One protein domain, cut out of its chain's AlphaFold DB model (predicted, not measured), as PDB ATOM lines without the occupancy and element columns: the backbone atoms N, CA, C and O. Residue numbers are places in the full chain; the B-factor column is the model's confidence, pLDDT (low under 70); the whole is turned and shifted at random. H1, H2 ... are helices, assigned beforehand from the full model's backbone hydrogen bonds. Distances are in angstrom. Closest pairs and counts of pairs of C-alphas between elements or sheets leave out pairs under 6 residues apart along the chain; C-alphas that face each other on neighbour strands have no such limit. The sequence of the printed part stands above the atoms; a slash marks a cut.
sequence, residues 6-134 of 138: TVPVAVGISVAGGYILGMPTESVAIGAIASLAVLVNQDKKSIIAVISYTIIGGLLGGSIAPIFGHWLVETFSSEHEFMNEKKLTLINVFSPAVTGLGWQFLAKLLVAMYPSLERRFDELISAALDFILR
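This is residues 6 to 134 of the 138 residues of an uncharacterized protein of Simonsiella muelleri ATCC 29453 (UniProt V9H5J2). Helices H1, H2, H3 and H6 pack side by side in an up-and-down bundle, each running against the one before it; H6, the longest, runs past the bundle and makes an arm with H4, with small H5 at its tip, while H7 turns off at a corner at the other end. The 129 printed residues hold seven named helices, H1 to H7 in order, and no named strand: all helix. The whole is compact, with a radius of gyration of the C-alphas of 16.1 A, yet elongated, spanning 53 by 33 by 21 A.

Find C-alpha 6 at (42.914, 81.860, 24.129), where H1, residues 6 to 20, begins. Next come H2, 25 to 40, and H3, 47 to 63, 24.6 A long. H4 is 65 to 76 and H5 81 to 85. H6, 87 to 113, runs 36.3 A, with a kink of 34 degrees near residue 95. H7, 116 to 133, runs 25.8 A to C-alpha 133 at (56.509, 88.450, 14.357).

Look first at hub H6: it touches H2, C-alphas of Gly 31 and Gly 100 closest at 4.3 A, with its residues 92 to 104 alone. H2 and H3 form a hairpin, C-alphas of Ala 32 and Gly 58 closest at 3.7 A. H1 and H7 are apart. Every O i to N i+4 pair is within hydrogen-bond range in H1, H3, H4, H5 and H7; H2 has 11 of 12, H6 20 of 23.

The farthest C-alphas, Glu 79 and Arg 134, are 56.3 A apart. The printed part has no cut and no long link. Its mean pLDDT is 79.9; residues 115 to 122 are among those under 70.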
ATOM      1  N   THR A   6      43.186  80.690  24.984       64.25
ATOM      2  CA  THR A   6      42.914  81.860  24.129       64.25
ATOM      3  C   THR A   6      42.142  82.952  24.875       64.25
ATOM      4  O   THR A   6      42.372  84.145  24.679       64.25
ATOM      5  N   VAL A   7      41.249  82.522  25.767       69.25
ATOM      6  CA  VAL A   7      40.359  83.370  26.567       69.25
ATOM      7  C   VAL A   7      41.134  84.209  27.599       69.25
ATOM      8  O   VAL A   7      41.033  85.438  27.541       69.25
ATOM      9  N   PRO A   8      41.960  83.618  28.492       74.12
ATOM     10  CA  PRO A   8      42.761  84.396  29.439       74.12
ATOM     11  C   PRO A   8      43.762  85.329  28.755       74.12
ATOM     12  O   PRO A   8      43.981  86.446  29.220       74.12
ATOM     13  N   VAL A   9      44.354  84.891  27.639       79.88
ATOM     14  CA  VAL A   9      45.367  85.667  26.913       79.88
ATOM     15  C   VAL A   9      44.758  86.919  26.287       79.88
ATOM     16  O   VAL A   9      45.310  88.001  26.456       79.88
ATOM     17  N   ALA A  10      43.607  86.812  25.618       81.12
ATOM     18  CA  ALA A  10      42.963  87.971  24.999       81.12
ATOM     19  C   ALA A  10      42.573  89.035  26.036       81.12
ATOM     20  O   ALA A  10      42.865  90.218  25.853       81.12
ATOM     21  N   VAL A  11      41.972  88.618  27.156       85.38
ATOM     22  CA  VAL A  11      41.618  89.530  28.254       85.38
ATOM     23  C   VAL A  11      42.879  90.135  28.874       85.38
ATOM     24  O   VAL A  11      42.949  91.350  29.041       85.38
ATOM     25  N   GLY A  12      43.914  89.329  29.126       85.50
ATOM     26  CA  GLY A  12      45.193  89.800  29.660       85.50
ATOM     27  C   GLY A  12      45.880  90.838  28.768       85.50
ATOM     28  O   GLY A  12      46.319  91.873  29.265       85.50
ATOM     29  N   ILE A  13      45.913  90.619  27.448       86.81
ATOM     30  CA  ILE A  13      46.461  91.584  26.478       86.81
ATOM     31  C   ILE A  13      45.642  92.877  26.483       86.81
ATOM     32  O   ILE A  13      46.218  93.963  26.465       86.81
ATOM     33  N   SER A  14      44.314  92.766  26.543       87.19
ATOM     34  CA  SER A  14      43.420  93.928  26.618       87.19
ATOM     35  C   SER A  14      43.756  94.784  27.834       87.19
ATOM     36  O   SER A  14      43.985  95.983  27.705       87.19
ATOM     37  N   VAL A  15      43.841  94.151  29.008       89.81
ATOM     38  CA  VAL A  15      44.131  94.811  30.286       89.81
ATOM     39  C   VAL A  15      45.528  95.423  30.292       89.81
ATOM     40  O   VAL A  15      45.678  96.567  30.706       89.81
ATOM     41  N   ALA A  16      46.539  94.713  29.784       88.31
ATOM     42  CA  ALA A  16      47.894  95.244  29.656       88.31
ATOM     43  C   ALA A  16      47.944  96.463  28.719       88.31
ATOM     44  O   ALA A  16      48.564  97.472  29.051       88.31
ATOM     45  N   GLY A  17      47.248  96.403  27.578       84.81
ATOM     46  CA  GLY A  17      47.110  97.531  26.657       84.81
ATOM     47  C   GLY A  17      46.408  98.723  27.308       84.81
ATOM     48  O   GLY A  17      46.897  99.845  27.222       84.81
ATOM     49  N   GLY A  18      45.312  98.477  28.027       85.12
ATOM     50  CA  GLY A  18      44.600  99.499  28.793       85.12
ATOM     51  C   GLY A  18      45.470 100.146  29.871       85.12
ATOM     52  O   GLY A  18      45.500 101.368  29.971       85.12
ATOM     53  N   TYR A  19      46.236  99.347  30.617       88.06
ATOM     54  CA  TYR A  19      47.169  99.832  31.634       88.06
ATOM     55  C   TYR A  19      48.241 100.759  31.044       88.06
ATOM     56  O   TYR A  19      48.478 101.841  31.574       88.06
ATOM     57  N   ILE A  20      48.842 100.379  29.909       89.94
ATOM     58  CA  ILE A  20      49.829 101.214  29.198       89.94
ATOM     59  C   ILE A  20      49.211 102.547  28.750       89.94
ATOM     60  O   ILE A  20      49.885 103.574  28.755       89.94
ATOM     61  N   LEU A  21      47.929 102.538  28.384       87.06
ATOM     62  CA  LEU A  21      47.188 103.720  27.951       87.06
ATOM     63  C   LEU A  21      46.569 104.519  29.114       87.06
ATOM     64  O   LEU A  21      45.843 105.479  28.863       87.06
ATOM     65  N   GLY A  22      46.830 104.143  30.372       85.38
ATOM     66  CA  GLY A  22      46.282 104.819  31.552       85.38
ATOM     67  C   GLY A  22      44.770 104.643  31.736       85.38
ATOM     68  O   GLY A  22      44.135 105.450  32.412       85.38
ATOM     69  N   MET A  23      44.176 103.617  31.122       89.44
ATOM     70  CA  MET A  23      42.746 103.322  31.220       89.44
ATOM     71  C   MET A  23      42.415 102.534  32.500       89.44
ATOM     72  O   MET A  23      43.258 101.770  32.983       89.44
ATOM     73  N   PRO A  24      41.175 102.624  33.020       87.31
ATOM     74  CA  PRO A  24      40.720 101.796  34.133       87.31
ATOM     75  C   PRO A  24      40.750 100.308  33.753       87.31
ATOM     76  O   PRO A  24      39.944  99.834  32.949       87.31
ATOM     77  N   THR A  25      41.691  99.559  34.326       88.75
ATOM     78  CA  THR A  25      41.952  98.150  33.981       88.75
ATOM     79  C   THR A  25      40.756  97.240  34.241       88.75
ATOM     80  O   THR A  25      40.517  96.312  33.471       88.75
ATOM     81  N   GLU A  26      39.969  97.529  35.277       87.25
ATOM     82  CA  GLU A  26      38.735  96.805  35.597       87.25
ATOM     83  C   GLU A  26      37.676  96.985  34.504       87.25
ATOM     84  O   GLU A  26      37.118  96.006  34.010       87.25
ATOM     85  N   SER A  27      37.449  98.219  34.049       87.81
ATOM     86  CA  SER A  27      36.512  98.511  32.958       87.81
ATOM     87  C   SER A  27      36.972  97.888  31.639       87.81
ATOM     88  O   SER A  27      36.156  97.353  30.885       87.81
ATOM     89  N   VAL A  28      38.285  97.874  31.391       89.38
ATOM     90  CA  VAL A  28      38.876  97.181  30.239       89.38
ATOM     91  C   VAL A  28      38.633  95.676  30.308       89.38
ATOM     92  O   VAL A  28      38.205  95.073  29.324       89.38
ATOM     93  N   ALA A  29      38.860  95.060  31.469       90.19
ATOM     94  CA  ALA A  29      38.612  93.638  31.671       90.19
ATOM     95  C   ALA A  29      37.133  93.297  31.451       90.19
ATOM     96  O   ALA A  29      36.823  92.351  30.732       90.19
ATOM     97  N   ILE A  30      36.217  94.090  32.008       90.81
ATOM     98  CA  ILE A  30      34.773  93.866  31.885       90.81
ATOM     99  C   ILE A  30      34.314  94.012  30.427       90.81
ATOM    100  O   ILE A  30      33.583  93.151  29.934       90.81
ATOM    101  N   GLY A  31      34.781  95.034  29.704       89.31
ATOM    102  CA  GLY A  31      34.480  95.200  28.276       89.31
ATOM    103  C   GLY A  31      35.016  94.050  27.412       89.31
ATOM    104  O   GLY A  31      34.329  93.578  26.497       89.31
ATOM    105  N   ALA A  32      36.211  93.545  27.740       89.06
ATOM    106  CA  ALA A  32      36.819  92.400  27.070       89.06
ATOM    107  C   ALA A  32      36.033  91.113  27.351       89.06
ATOM    108  O   ALA A  32      35.684  90.393  26.419       89.06
ATOM    109  N   ILE A  33      35.687  90.846  28.614       88.94
ATOM    110  CA  ILE A  33      34.903  89.671  29.023       88.94
ATOM    111  C   ILE A  33      33.521  89.689  28.365       88.94
ATOM    112  O   ILE A  33      33.096  88.674  27.816       88.94
ATOM    113  N   ALA A  34      32.837  90.835  28.363       87.50
ATOM    114  CA  ALA A  34      31.537  90.981  27.716       87.50
ATOM    115  C   ALA A  34      31.622  90.707  26.206       87.50
ATOM    116  O   ALA A  34      30.801  89.977  25.649       87.50
ATOM    117  N   SER A  35      32.658  91.233  25.549       86.38
ATOM    118  CA  SER A  35      32.915  90.979  24.130       86.38
ATOM    119  C   SER A  35      33.188  89.507  23.843       86.38
ATOM    120  O   SER A  35      32.636  88.925  22.910       86.38
ATOM    121  N   LEU A  36      34.012  88.889  24.683       85.31
ATOM    122  CA  LEU A  36      34.380  87.491  24.574       85.31
ATOM    123  C   LEU A  36      33.183  86.560  24.796       85.31
ATOM    124  O   LEU A  36      33.037  85.589  24.059       85.31
ATOM    125  N   ALA A  37      32.302  86.859  25.752       85.25
ATOM    126  CA  ALA A  37      31.105  86.060  26.020       85.25
ATOM    127  C   ALA A  37      30.213  85.922  24.776       85.25
ATOM    128  O   ALA A  37      29.636  84.864  24.522       85.25
ATOM    129  N   VAL A  38      30.140  86.972  23.953       82.56
ATOM    130  CA  VAL A  38      29.429  86.920  22.672       82.56
ATOM    131  C   VAL A  38      30.173  86.052  21.662       82.56
ATOM    132  O   VAL A  38      29.531  85.300  20.936       82.56
ATOM    133  N   LEU A  39      31.502  86.145  21.608       80.38
ATOM    134  CA  LEU A  39      32.339  85.412  20.654       80.38
ATOM    135  C   LEU A  39      32.408  83.909  20.948       80.38
ATOM    136  O   LEU A  39      32.445  83.127  20.007       80.38
ATOM    137  N   VAL A  40      32.387  83.502  22.220       76.44
ATOM    138  CA  VAL A  40      32.381  82.086  22.637       76.44
ATOM    139  C   VAL A  40      31.080  81.388  22.237       76.44
ATOM    140  O   VAL A  40      31.095  80.212  21.893       76.44
ATOM    141  N   ASN A  41      29.964  82.119  22.221       72.12
ATOM    142  CA  ASN A  41      28.679  81.617  21.729       72.12
ATOM    143  C   ASN A  41      28.589  81.574  20.194       72.12
ATOM    144  O   ASN A  41      27.556  81.195  19.647       72.12
ATOM    145  N   GLN A  42      29.636  81.997  19.484       69.94
ATOM    146  CA  GLN A  42      29.700  81.933  18.031       69.94
ATOM    147  C   GLN A  42      30.699  80.866  17.598       69.94
ATOM    148  O   GLN A  42      31.811  80.801  18.113       69.94
ATOM    149  N   ASP A  43      30.347  80.099  16.565       60.62
ATOM    150  CA  ASP A  43      31.288  79.233  15.850       60.62
ATOM    151  C   ASP A  43      32.245  80.080  14.993       60.62
ATOM    152  O   ASP A  43      32.222  80.078  13.760       60.62
ATOM    153  N   LYS A  44      33.086  80.878  15.654       60.41
ATOM    154  CA  LYS A  44      34.146  81.653  15.009       60.41
ATOM    155  C   LYS A  44      35.274  80.700  14.612       60.41
ATOM    156  O   LYS A  44      35.848  80.014  15.451       60.41
ATOM    157  N   LYS A  45      35.620  80.686  13.321       58.41
ATOM    158  CA  LYS A  45      36.693  79.836  12.770       58.41
ATOM    159  C   LYS A  45      38.107  80.378  13.037       58.41
ATOM    160  O   LYS A  45      39.056  79.605  12.997       58.41
ATOM    161  N   SER A  46      38.251  81.679  13.313       73.25
ATOM    162  CA  SER A  46      39.549  82.351  13.489       73.25
ATOM    163  C   SER A  46      39.786  82.755  14.947       73.25
ATOM    164  O   SER A  46      39.133  83.660  15.471       73.25
ATOM    165  N   ILE A  47      40.759  82.103  15.592       74.62
ATOM    166  CA  ILE A  47      41.247  82.433  16.944       74.62
ATOM    167  C   ILE A  47      41.738  83.884  17.017       74.62
ATOM    168  O   ILE A  47      41.472  84.594  17.984       74.62
ATOM    169  N   ILE A  48      42.417  84.340  15.969       74.19
ATOM    170  CA  ILE A  48      42.983  85.685  15.887       74.19
ATOM    171  C   ILE A  48      41.872  86.734  15.906       74.19
ATOM    172  O   ILE A  48      41.937  87.678  16.689       74.19
ATOM    173  N   ALA A  49      40.813  86.525  15.122       74.69
ATOM    174  CA  ALA A  49      39.659  87.412  15.135       74.69
ATOM    175  C   ALA A  49      39.038  87.481  16.537       74.69
ATOM    176  O   ALA A  49      38.730  88.571  17.020       74.69
ATOM    177  N   VAL A  50      38.905  86.342  17.228       80.00
ATOM    178  CA  VAL A  50      38.390  86.309  18.607       80.00
ATOM    179  C   VAL A  50      39.248  87.170  19.537       80.00
ATOM    180  O   VAL A  50      38.702  87.990  20.279       80.00
ATOM    181  N   ILE A  51      40.575  87.048  19.461       81.81
ATOM    182  CA  ILE A  51      41.507  87.852  20.261       81.81
ATOM    183  C   ILE A  51      41.352  89.343  19.935       81.81
ATOM    184  O   ILE A  51      41.153  90.150  20.841       81.81
ATOM    185  N   SER A  52      41.380  89.723  18.658       82.12
ATOM    186  CA  SER A  52      41.307  91.125  18.233       82.12
ATOM    187  C   SER A  52      39.990  91.791  18.629       82.12
ATOM    188  O   SER A  52      40.001  92.884  19.194       82.12
ATOM    189  N   TYR A  53      38.851  91.132  18.399       84.25
ATOM    190  CA  TYR A  53      37.547  91.673  18.788       84.25
ATOM    191  C   TYR A  53      37.402  91.806  20.308       84.25
ATOM    192  O   TYR A  53      36.772  92.757  20.771       84.25
ATOM    193  N   THR A  54      38.004  90.890  21.070       87.06
ATOM    194  CA  THR A  54      38.054  90.956  22.538       87.06
ATOM    195  C   THR A  54      38.895  92.140  23.010       87.06
ATOM    196  O   THR A  54      38.437  92.901  23.859       87.06
ATOM    197  N   ILE A  55      40.076  92.351  22.414       87.06
ATOM    198  CA  ILE A  55      40.956  93.484  22.733       87.06
ATOM    199  C   ILE A  55      40.277  94.813  22.456       87.06
ATOM    200  O   ILE A  55      40.256  95.680  23.327       87.06
ATOM    201  N   ILE A  56      39.679  94.971  21.275       87.69
ATOM    202  CA  ILE A  56      38.989  96.216  20.929       87.69
ATOM    203  C   ILE A  56      37.825  96.454  21.894       87.69
ATOM    204  O   ILE A  56      37.698  97.544  22.444       87.69
ATOM    205  N   GLY A  57      37.028  95.422  22.172       87.56
ATOM    206  CA  GLY A  57      35.938  95.506  23.138       87.56
ATOM    207  C   GLY A  57      36.389  95.904  24.544       87.56
ATOM    208  O   GLY A  57      35.737  96.721  25.193       87.56
ATOM    209  N   GLY A  58      37.535  95.389  24.994       88.62
ATOM    210  CA  GLY A  58      38.153  95.796  26.251       88.62
ATOM    211  C   GLY A  58      38.604  97.249  26.246       88.62
ATOM    212  O   GLY A  58      38.239  98.013  27.131       88.62
ATOM    213  N   LEU A  59      39.352  97.674  25.229       90.25
ATOM    214  CA  LEU A  59      39.838  99.054  25.140       90.25
ATOM    215  C   LEU A  59      38.691 100.070  25.038       90.25
ATOM    216  O   LEU A  59      38.752 101.132  25.660       90.25
ATOM    217  N   LEU A  60      37.611  99.739  24.325       89.56
ATOM    218  CA  LEU A  60      36.387 100.546  24.303       89.56
ATOM    219  C   LEU A  60      35.716 100.585  25.684       89.56
ATOM    220  O   LEU A  60      35.297 101.652  26.129       89.56
ATOM    221  N   GLY A  61      35.689  99.455  26.399       88.88
ATOM    222  CA  GLY A  61      35.246  99.384  27.792       88.88
ATOM    223  C   GLY A  61      36.062 100.268  28.743       88.88
ATOM    224  O   GLY A  61      35.502 100.838  29.668       88.88
ATOM    225  N   GLY A  62      37.362 100.447  28.511       85.75
ATOM    226  CA  GLY A  62      38.197 101.359  29.304       85.75
ATOM    227  C   GLY A  62      38.046 102.836  28.949       85.75
ATOM    228  O   GLY A  62      38.157 103.692  29.821       85.75
ATOM    229  N   SER A  63      37.812 103.144  27.674       88.38
ATOM    230  CA  SER A  63      37.868 104.519  27.159       88.38
ATOM    231  C   SER A  63      36.507 105.207  27.094       88.38
ATOM    232  O   SER A  63      36.380 106.361  27.492       88.38
ATOM    233  N   ILE A  64      35.482 104.510  26.600       87.19
ATOM    234  CA  ILE A  64      34.158 105.091  26.339       87.19
ATOM    235  C   ILE A  64      33.218 104.865  27.520       87.19
ATOM    236  O   ILE A  64      32.394 105.722  27.837       87.19
ATOM    237  N   ALA A  65      33.344 103.729  28.200       85.06
ATOM    238  CA  ALA A  65      32.387 103.352  29.227       85.06
ATOM    239  C   ALA A  65      32.302 104.299  30.432       85.06
ATOM    240  O   ALA A  65      31.181 104.531  30.882       85.06
ATOM    241  N   PRO A  66      33.404 104.882  30.952       82.12
ATOM    242  CA  PRO A  66      33.296 105.860  32.032       82.12
ATOM    243  C   PRO A  66      32.475 107.083  31.603       82.12
ATOM    244  O   PRO A  66      31.606 107.535  32.342       82.12
ATOM    245  N   ILE A  67      32.689 107.565  30.373       85.81
ATOM    246  CA  ILE A  67      31.956 108.700  29.792       85.81
ATOM    247  C   ILE A  67      30.472 108.349  29.660       85.81
ATOM    248  O   ILE A  67      29.610 109.104  30.106       85.81
ATOM    249  N   PHE A  68      30.176 107.176  29.095       84.88
ATOM    250  CA  PHE A  68      28.810 106.688  28.938       84.88
ATOM    251  C   PHE A  68      28.097 106.535  30.287       84.88
ATOM    252  O   PHE A  68      26.966 106.986  30.439       84.88
ATOM    253  N   GLY A  69      28.769 105.961  31.286       83.06
ATOM    254  CA  GLY A  69      28.214 105.777  32.622       83.06
ATOM    255  C   GLY A  69      27.941 107.090  33.341       83.06
ATOM    256  O   GLY A  69      26.901 107.228  33.981       83.06
ATOM    257  N   HIS A  70      28.836 108.071  33.213       85.44
ATOM    258  CA  HIS A  70      28.611 109.405  33.763       85.44
ATOM    259  C   HIS A  70      27.409 110.089  33.116       85.44
ATOM    260  O   HIS A  70      26.537 110.558  33.843       85.44
ATOM    261  N   TRP A  71      27.318 110.062  31.784       85.31
ATOM    262  CA  TRP A  71      26.177 110.612  31.054       85.31
ATOM    263  C   TRP A  71      24.855 109.949  31.456       85.31
ATOM    264  O   TRP A  71      23.848 110.625  31.668       85.31
ATOM    265  N   LEU A  72      24.857 108.623  31.611       82.06
ATOM    266  CA  LEU A  72      23.662 107.856  31.953       82.06
ATOM    267  C   LEU A  72      23.208 108.134  33.393       82.06
ATOM    268  O   LEU A  72      22.020 108.275  33.662       82.06
ATOM    269  N   VAL A  73      24.142 108.293  34.328       83.38
ATOM    270  CA  VAL A  73      23.795 108.726  35.686       83.38
ATOM    271  C   VAL A  73      23.292 110.166  35.681       83.38
ATOM    272  O   VAL A  73      22.272 110.445  36.296       83.38
ATOM    273  N   GLU A  74      23.950 111.087  34.984       83.38
ATOM    274  CA  GLU A  74      23.549 112.498  34.949       83.38
ATOM    275  C   GLU A  74      22.150 112.690  34.350       83.38
ATOM    276  O   GLU A  74      21.342 113.430  34.901       83.38
ATOM    277  N   THR A  75      21.829 111.952  33.285       83.00
ATOM    278  CA  THR A  75      20.544 112.068  32.583       83.00
ATOM    279  C   THR A  75      19.376 111.489  33.386       83.00
ATOM    280  O   THR A  75      18.282 112.039  33.346       83.00
ATOM    281  N   PHE A  76      19.592 110.392  34.122       78.75
ATOM    282  CA  PHE A  76      18.505 109.630  34.763       78.75
ATOM    283  C   PHE A  76      18.492 109.701  36.302       78.75
ATOM    284  O   PHE A  76      17.548 109.229  36.936       78.75
ATOM    285  N   SER A  77      19.514 110.289  36.934       71.06
ATOM    286  CA  SER A  77      19.584 110.436  38.402       71.06
ATOM    287  C   SER A  77      18.560 111.409  38.978       71.06
ATOM    288  O   SER A  77      18.212 111.287  40.151       71.06
ATOM    289  N   SER A  78      18.075 112.357  38.174       68.12
ATOM    290  CA  SER A  78      17.018 113.296  38.559       68.12
ATOM    291  C   SER A  78      15.659 112.613  38.708       68.12
ATOM    292  O   SER A  78      14.839 113.060  39.505       68.12
ATOM    293  N   GLU A  79      15.425 111.527  37.970       69.44
ATOM    294  CA  GLU A  79      14.139 110.835  37.957       69.44
ATOM    295  C   GLU A  79      14.119 109.613  38.879       69.44
ATOM    296  O   GLU A  79      13.048 109.235  39.357       69.44
ATOM    297  N   HIS A  80      15.258 108.953  39.121       66.56
ATOM    298  CA  HIS A  80      15.311 107.674  39.840       66.56
ATOM    299  C   HIS A  80      16.389 107.685  40.935       66.56
ATOM    300  O   HIS A  80      17.577 107.510  40.663       66.56
ATOM    301  N   GLU A  81      15.973 107.803  42.200       70.06
ATOM    302  CA  GLU A  81      16.855 107.829  43.384       70.06
ATOM    303  C   GLU A  81      17.772 106.588  43.475       70.06
ATOM    304  O   GLU A  81      18.943 106.681  43.848       70.06
ATOM    305  N   PHE A  82      17.288 105.441  42.986       70.44
ATOM    306  CA  PHE A  82      18.047 104.193  42.841       70.44
ATOM    307  C   PHE A  82      19.325 104.336  41.987       70.44
ATOM    308  O   PHE A  82      20.332 103.674  42.246       70.44
ATOM    309  N   MET A  83      19.321 105.217  40.980       66.19
ATOM    310  CA  MET A  83      20.481 105.458  40.112       66.19
ATOM    311  C   MET A  83      21.613 106.172  40.853       66.19
ATOM    312  O   MET A  83      22.784 105.926  40.562       66.19
ATOM    313  N   ASN A  84      21.284 107.011  41.841       70.75
ATOM    314  CA  ASN A  84      22.282 107.637  42.709       70.75
ATOM    315  C   ASN A  84      22.893 106.620  43.675       70.75
ATOM    316  O   ASN A  84      24.106 106.627  43.888       70.75
ATOM    317  N   GLU A  85      22.081 105.695  44.186       77.62
ATOM    318  CA  GLU A  85      22.529 104.652  45.109       77.62
ATOM    319  C   GLU A  85      23.444 103.611  44.431       77.62
ATOM    320  O   GLU A  85      24.396 103.110  45.033       77.62
ATOM    321  N   LYS A  86      23.197 103.304  43.149       80.06
ATOM    322  CA  LYS A  86      23.974 102.329  42.354       80.06
ATOM    323  C   LYS A  86      24.931 102.957  41.341       80.06
ATOM    324  O   LYS A  86      25.492 102.244  40.508       80.06
ATOM    325  N   LYS A  87      25.181 104.264  41.447       79.50
ATOM    326  CA  LYS A  87      26.022 105.054  40.534       79.50
ATOM    327  C   LYS A  87      27.361 104.391  40.208       79.50
ATOM    328  O   LYS A  87      27.721 104.263  39.040       79.50
ATOM    329  N   LEU A  88      28.086 103.931  41.228       80.06
ATOM    330  CA  LEU A  88      29.396 103.296  41.045       80.06
ATOM    331  C   LEU A  88      29.303 101.979  40.269       80.06
ATOM    332  O   LEU A  88      30.111 101.731  39.381       80.06
ATOM    333  N   THR A  89      28.298 101.150  40.552       82.19
ATOM    334  CA  THR A  89      28.067  99.898  39.817       82.19
ATOM    335  C   THR A  89      27.685 100.176  38.363       82.19
ATOM    336  O   THR A  89      28.145  99.481  37.455       82.19
ATOM    337  N   LEU A  90      26.891 101.219  38.121       81.31
ATOM    338  CA  LEU A  90      26.510 101.631  36.775       81.31
ATOM    339  C   LEU A  90      27.716 102.080  35.944       81.31
ATOM    340  O   LEU A  90      27.882 101.648  34.803       81.31
ATOM    341  N   ILE A  91      28.580 102.909  36.523       81.38
ATOM    342  CA  ILE A  91      29.745 103.460  35.824       81.38
ATOM    343  C   ILE A  91      30.827 102.393  35.633       81.38
ATOM    344  O   ILE A  91      31.356 102.253  34.535       81.38
ATOM    345  N   ASN A  92      31.127 101.608  36.668       82.38
ATOM    346  CA  ASN A  92      32.303 100.736  36.659       82.38
ATOM    347  C   ASN A  92      32.027  99.333  36.113       82.38
ATOM    348  O   ASN A  92      32.965  98.665  35.688       82.38
ATOM    349  N   VAL A  93      30.770  98.873  36.117       83.75
ATOM    350  CA  VAL A  93      30.420  97.492  35.737       83.75
ATOM    351  C   VAL A  93      29.446  97.452  34.571       83.75
ATOM    352  O   VAL A  93      29.725  96.819  33.553       83.75
ATOM    353  N   PHE A  94      28.316  98.147  34.683       86.69
ATOM    354  CA  PHE A  94      27.288  98.111  33.644       86.69
ATOM    355  C   PHE A  94      27.759  98.782  32.352       86.69
ATOM    356  O   PHE A  94      27.687  98.185  31.279       86.69
ATOM    357  N   SER A  95      28.296  99.997  32.450       86.38
ATOM    358  CA  SER A  95      28.705 100.779  31.279       86.38
ATOM    359  C   SER A  95      29.789 100.079  30.447       86.38
ATOM    360  O   SER A  95      29.638 100.018  29.222       86.38
ATOM    361  N   PRO A  96      30.842  99.481  31.048       86.50
ATOM    362  CA  PRO A  96      31.853  98.763  30.277       86.50
ATOM    363  C   PRO A  96      31.314  97.485  29.649       86.50
ATOM    364  O   PRO A  96      31.643  97.188  28.500       86.50
ATOM    365  N   ALA A  97      30.430  96.767  30.349       88.38
ATOM    366  CA  ALA A  97      29.785  95.578  29.808       88.38
ATOM    367  C   ALA A  97      28.906  95.916  28.593       88.38
ATOM    368  O   ALA A  97      29.041  95.291  27.542       88.38
ATOM    369  N   VAL A  98      28.056  96.944  28.700       89.12
ATOM    370  CA  VAL A  98      27.204  97.415  27.594       89.12
ATOM    371  C   VAL A  98      28.044  97.900  26.419       89.12
ATOM    372  O   VAL A  98      27.730  97.577  25.278       89.12
ATOM    373  N   THR A  99      29.142  98.610  26.682       90.00
ATOM    374  CA  THR A  99      30.059  99.068  25.631       90.00
ATOM    375  C   THR A  99      30.693  97.885  24.892       90.00
ATOM    376  O   THR A  99      30.700  97.859  23.661       90.00
ATOM    377  N   GLY A 100      31.159  96.864  25.621       86.69
ATOM    378  CA  GLY A 100      31.697  95.636  25.030       86.69
ATOM    379  C   GLY A 100      30.661  94.873  24.192       86.69
ATOM    380  O   GLY A 100      30.944  94.460  23.067       86.69
ATOM    381  N   LEU A 101      29.427  94.738  24.685       88.88
ATOM    382  CA  LEU A 101      28.332  94.113  23.932       88.88
ATOM    383  C   LEU A 101      27.940  94.929  22.691       88.88
ATOM    384  O   LEU A 101      27.746  94.362  21.615       88.88
ATOM    385  N   GLY A 102      27.858  96.253  22.824       89.19
ATOM    386  CA  GLY A 102      27.554  97.175  21.733       89.19
ATOM    387  C   GLY A 102      28.600  97.113  20.625       89.19
ATOM    388  O   GLY A 102      28.247  97.081  19.447       89.19
ATOM    389  N   TRP A 103      29.877  96.980  20.989       91.00
ATOM    390  CA  TRP A 103      30.950  96.732  20.030       91.00
ATOM    391  C   TRP A 103      30.736  95.434  19.243       91.00
ATOM    392  O   TRP A 103      30.836  95.434  18.016       91.00
ATOM    393  N   GLN A 104      30.380  94.335  19.914       88.25
ATOM    394  CA  GLN A 104      30.093  93.070  19.230       88.25
ATOM    395  C   GLN A 104      28.886  93.171  18.301       88.25
ATOM    396  O   GLN A 104      28.898  92.605  17.207       88.25
ATOM    397  N   PHE A 105      27.849  93.895  18.715       87.56
ATOM    398  CA  PHE A 105      26.699  94.160  17.860       87.56
ATOM    399  C   PHE A 105      27.100  94.959  16.614       87.56
ATOM    400  O   PHE A 105      26.784  94.546  15.499       87.56
ATOM    401  N   LEU A 106      27.860  96.043  16.787       86.94
ATOM    402  CA  LEU A 106      28.337  96.880  15.688       86.94
ATOM    403  C   LEU A 106      29.228  96.094  14.721       86.94
ATOM    404  O   LEU A 106      29.030  96.165  13.511       86.94
ATOM    405  N   ALA A 107      30.164  95.299  15.240       83.44
ATOM    406  CA  ALA A 107      31.025  94.448  14.427       83.44
ATOM    407  C   ALA A 107      30.204  93.464  13.578       83.44
ATOM    408  O   ALA A 107      30.458  93.313  12.384       83.44
ATOM    409  N   LYS A 108      29.175  92.833  14.159       81.50
ATOM    410  CA  LYS A 108      28.274  91.936  13.418       81.50
ATOM    411  C   LYS A 108      27.456  92.674  12.368       81.50
ATOM    412  O   LYS A 108      27.312  92.165  11.261       81.50
ATOM    413  N   LEU A 109      26.936  93.854  12.700       85.12
ATOM    414  CA  LEU A 109      26.178  94.675  11.761       85.12
ATOM    415  C   LEU A 109      27.048  95.066  10.560       85.12
ATOM    416  O   LEU A 109      26.616  94.925   9.421       85.12
ATOM    417  N   LEU A 110      28.293  95.476  10.804       80.88
ATOM    418  CA  LEU A 110      29.249  95.819   9.751       80.88
ATOM    419  C   LEU A 110      29.581  94.622   8.856       80.88
ATOM    420  O   LEU A 110      29.597  94.772   7.636       80.88
ATOM    421  N   VAL A 111      29.792  93.434   9.429       76.69
ATOM    422  CA  VAL A 111      30.014  92.202   8.652       76.69
ATOM    423  C   VAL A 111      28.771  91.827   7.838       76.69
ATOM    424  O   VAL A 111      28.896  91.450   6.676       76.69
ATOM    425  N   ALA A 112      27.572  91.972   8.406       79.88
ATOM    426  CA  ALA A 112      26.322  91.699   7.701       79.88
ATOM    427  C   ALA A 112      26.078  92.681   6.540       79.88
ATOM    428  O   ALA A 112      25.632  92.269   5.471       79.88
ATOM    429  N   MET A 113      26.393  93.966   6.730       79.94
ATOM    430  CA  MET A 113      26.257  94.997   5.696       79.94
ATOM    431  C   MET A 113      27.341  94.898   4.617       79.94
ATOM    432  O   MET A 113      27.077  95.176   3.450       79.94
ATOM    433  N   TYR A 114      28.554  94.488   4.991       76.19
ATOM    434  CA  TYR A 114      29.693  94.357   4.090       76.19
ATOM    435  C   TYR A 114      30.430  93.036   4.345       76.19
ATOM    436  O   TYR A 114      31.450  93.016   5.035       76.19
ATOM    437  N   PRO A 115      29.998  91.928   3.719       68.94
ATOM    438  CA  PRO A 115      30.603  90.607   3.922       68.94
ATOM    439  C   PRO A 115      32.092  90.548   3.543       68.94
ATOM    440  O   PRO A 115      32.851  89.726   4.048       68.94
ATOM    441  N   SER A 116      32.543  91.445   2.660       69.94
ATOM    442  CA  SER A 116      33.953  91.575   2.281       69.94
ATOM    443  C   SER A 116      34.844  92.149   3.387       69.94
ATOM    444  O   SER A 116      36.065  92.019   3.288       69.94
ATOM    445  N   LEU A 117      34.274  92.804   4.408       65.50
ATOM    446  CA  LEU A 117      35.050  93.343   5.527       65.50
ATOM    447  C   LEU A 117      35.721  92.232   6.315       65.50
ATOM    448  O   LEU A 117      36.878  92.398   6.667       65.50
ATOM    449  N   GLU A 118      35.045  91.107   6.546       63.25
ATOM    450  CA  GLU A 118      35.603  90.016   7.352       63.25
ATOM    451  C   GLU A 118      36.908  89.488   6.738       63.25
ATOM    452  O   GLU A 118      37.923  89.419   7.425       63.25
ATOM    453  N   ARG A 119      36.932  89.278   5.413       66.94
ATOM    454  CA  ARG A 119      38.155  88.891   4.686       66.94
ATOM    455  C   ARG A 119      39.256  89.943   4.776       66.94
ATOM    456  O   ARG A 119      40.401  89.601   5.043       66.94
ATOM    457  N   ARG A 120      38.923  91.223   4.581       68.69
ATOM    458  CA  ARG A 120      39.916  92.310   4.643       68.69
ATOM    459  C   ARG A 120      40.458  92.528   6.051       68.69
ATOM    460  O   ARG A 120      41.618  92.889   6.202       68.69
ATOM    461  N   PHE A 121      39.627  92.343   7.070       66.50
ATOM    462  CA  PHE A 121      40.030  92.481   8.464       66.50
ATOM    463  C   PHE A 121      40.946  91.325   8.867       66.50
ATOM    464  O   PHE A 121      41.989  91.570   9.466       66.50
ATOM    465  N   ASP A 122      40.622  90.094   8.457       65.94
ATOM    466  CA  ASP A 122      41.501  88.935   8.638       65.94
ATOM    467  C   ASP A 122      42.849  89.128   7.920       65.94
ATOM    468  O   ASP A 122      43.898  88.896   8.519       65.94
ATOM    469  N   GLU A 123      42.850  89.629   6.678       70.88
ATOM    470  CA  GLU A 123      44.078  89.955   5.934       70.88
ATOM    471  C   GLU A 123      44.907  91.045   6.626       70.88
ATOM    472  O   GLU A 123      46.123  90.907   6.765       70.88
ATOM    473  N   LEU A 124      44.266  92.120   7.093       71.75
ATOM    474  CA  LEU A 124      44.943  93.238   7.747       71.75
ATOM    475  C   LEU A 124      45.536  92.831   9.099       71.75
ATOM    476  O   LEU A 124      46.658  93.224   9.421       71.75
ATOM    477  N   ILE A 125      44.823  92.006   9.870       65.94
ATOM    478  CA  ILE A 125      45.347  91.468  11.126       65.94
ATOM    479  C   ILE A 125      46.477  90.472  10.849       65.94
ATOM    480  O   ILE A 125      47.507  90.539  11.519       65.94
ATOM    481  N   SER A 126      46.332  89.587   9.857       67.50
ATOM    482  CA  SER A 126      47.399  88.654   9.472       67.50
ATOM    483  C   SER A 126      48.663  89.407   9.053       67.50
ATOM    484  O   SER A 126      49.752  89.078   9.513       67.50
ATOM    485  N   ALA A 127      48.525  90.472   8.258       71.12
ATOM    486  CA  ALA A 127      49.642  91.315   7.843       71.12
ATOM    487  C   ALA A 127      50.296  92.047   9.028       71.12
ATOM    488  O   ALA A 127      51.522  92.149   9.100       71.12
ATOM    489  N   ALA A 128      49.498  92.536   9.982       66.88
ATOM    490  CA  ALA A 128      50.013  93.168  11.192       66.88
ATOM    491  C   ALA A 128      50.771  92.170  12.085       66.88
ATOM    492  O   ALA A 128      51.825  92.504  12.628       66.88
ATOM    493  N   LEU A 129      50.274  90.937  12.213       63.03
ATOM    494  CA  LEU A 129      50.941  89.876  12.966       63.03
ATOM    495  C   LEU A 129      52.245  89.444  12.304       63.03
ATOM    496  O   LEU A 129      53.253  89.345  12.999       63.03
ATOM    497  N   ASP A 130      52.260  89.272  10.983       72.25
ATOM    498  CA  ASP A 130      53.488  88.991  10.234       72.25
ATOM    499  C   ASP A 130      54.521  90.104  10.415       72.25
ATOM    500  O   ASP A 130      55.711  89.832  10.579       72.25
ATOM    501  N   PHE A 131      54.084  91.365  10.439       73.25
ATOM    502  CA  PHE A 131      54.962  92.502  10.701       73.25
ATOM    503  C   PHE A 131      55.551  92.474  12.122       73.25
ATOM    504  O   PHE A 131      56.748  92.707  12.299       73.25
ATOM    505  N   ILE A 132      54.740  92.152  13.133       62.97
ATOM    506  CA  ILE A 132      55.175  92.075  14.537       62.97
ATOM    507  C   ILE A 132      56.098  90.867  14.770       62.97
ATOM    508  O   ILE A 132      57.134  90.998  15.427       62.97
ATOM    509  N   LEU A 133      55.758  89.702  14.212       63.09
ATOM    510  CA  LEU A 133      56.509  88.450  14.357       63.09
ATOM    511  C   LEU A 133      57.794  88.422  13.518       63.09
ATOM    512  O   LEU A 133      58.718  87.685  13.853       63.09
ATOM    513  N   ARG A 134      57.909  89.261  12.479       64.12
ATOM    514  CA  ARG A 134      59.150  89.450  11.709       64.12
ATOM    515  C   ARG A 134      60.263  90.184  12.459       64.12
ATOM    516  O   ARG A 134      61.333  90.374  11.878       64.12
TER     517      ARG A 134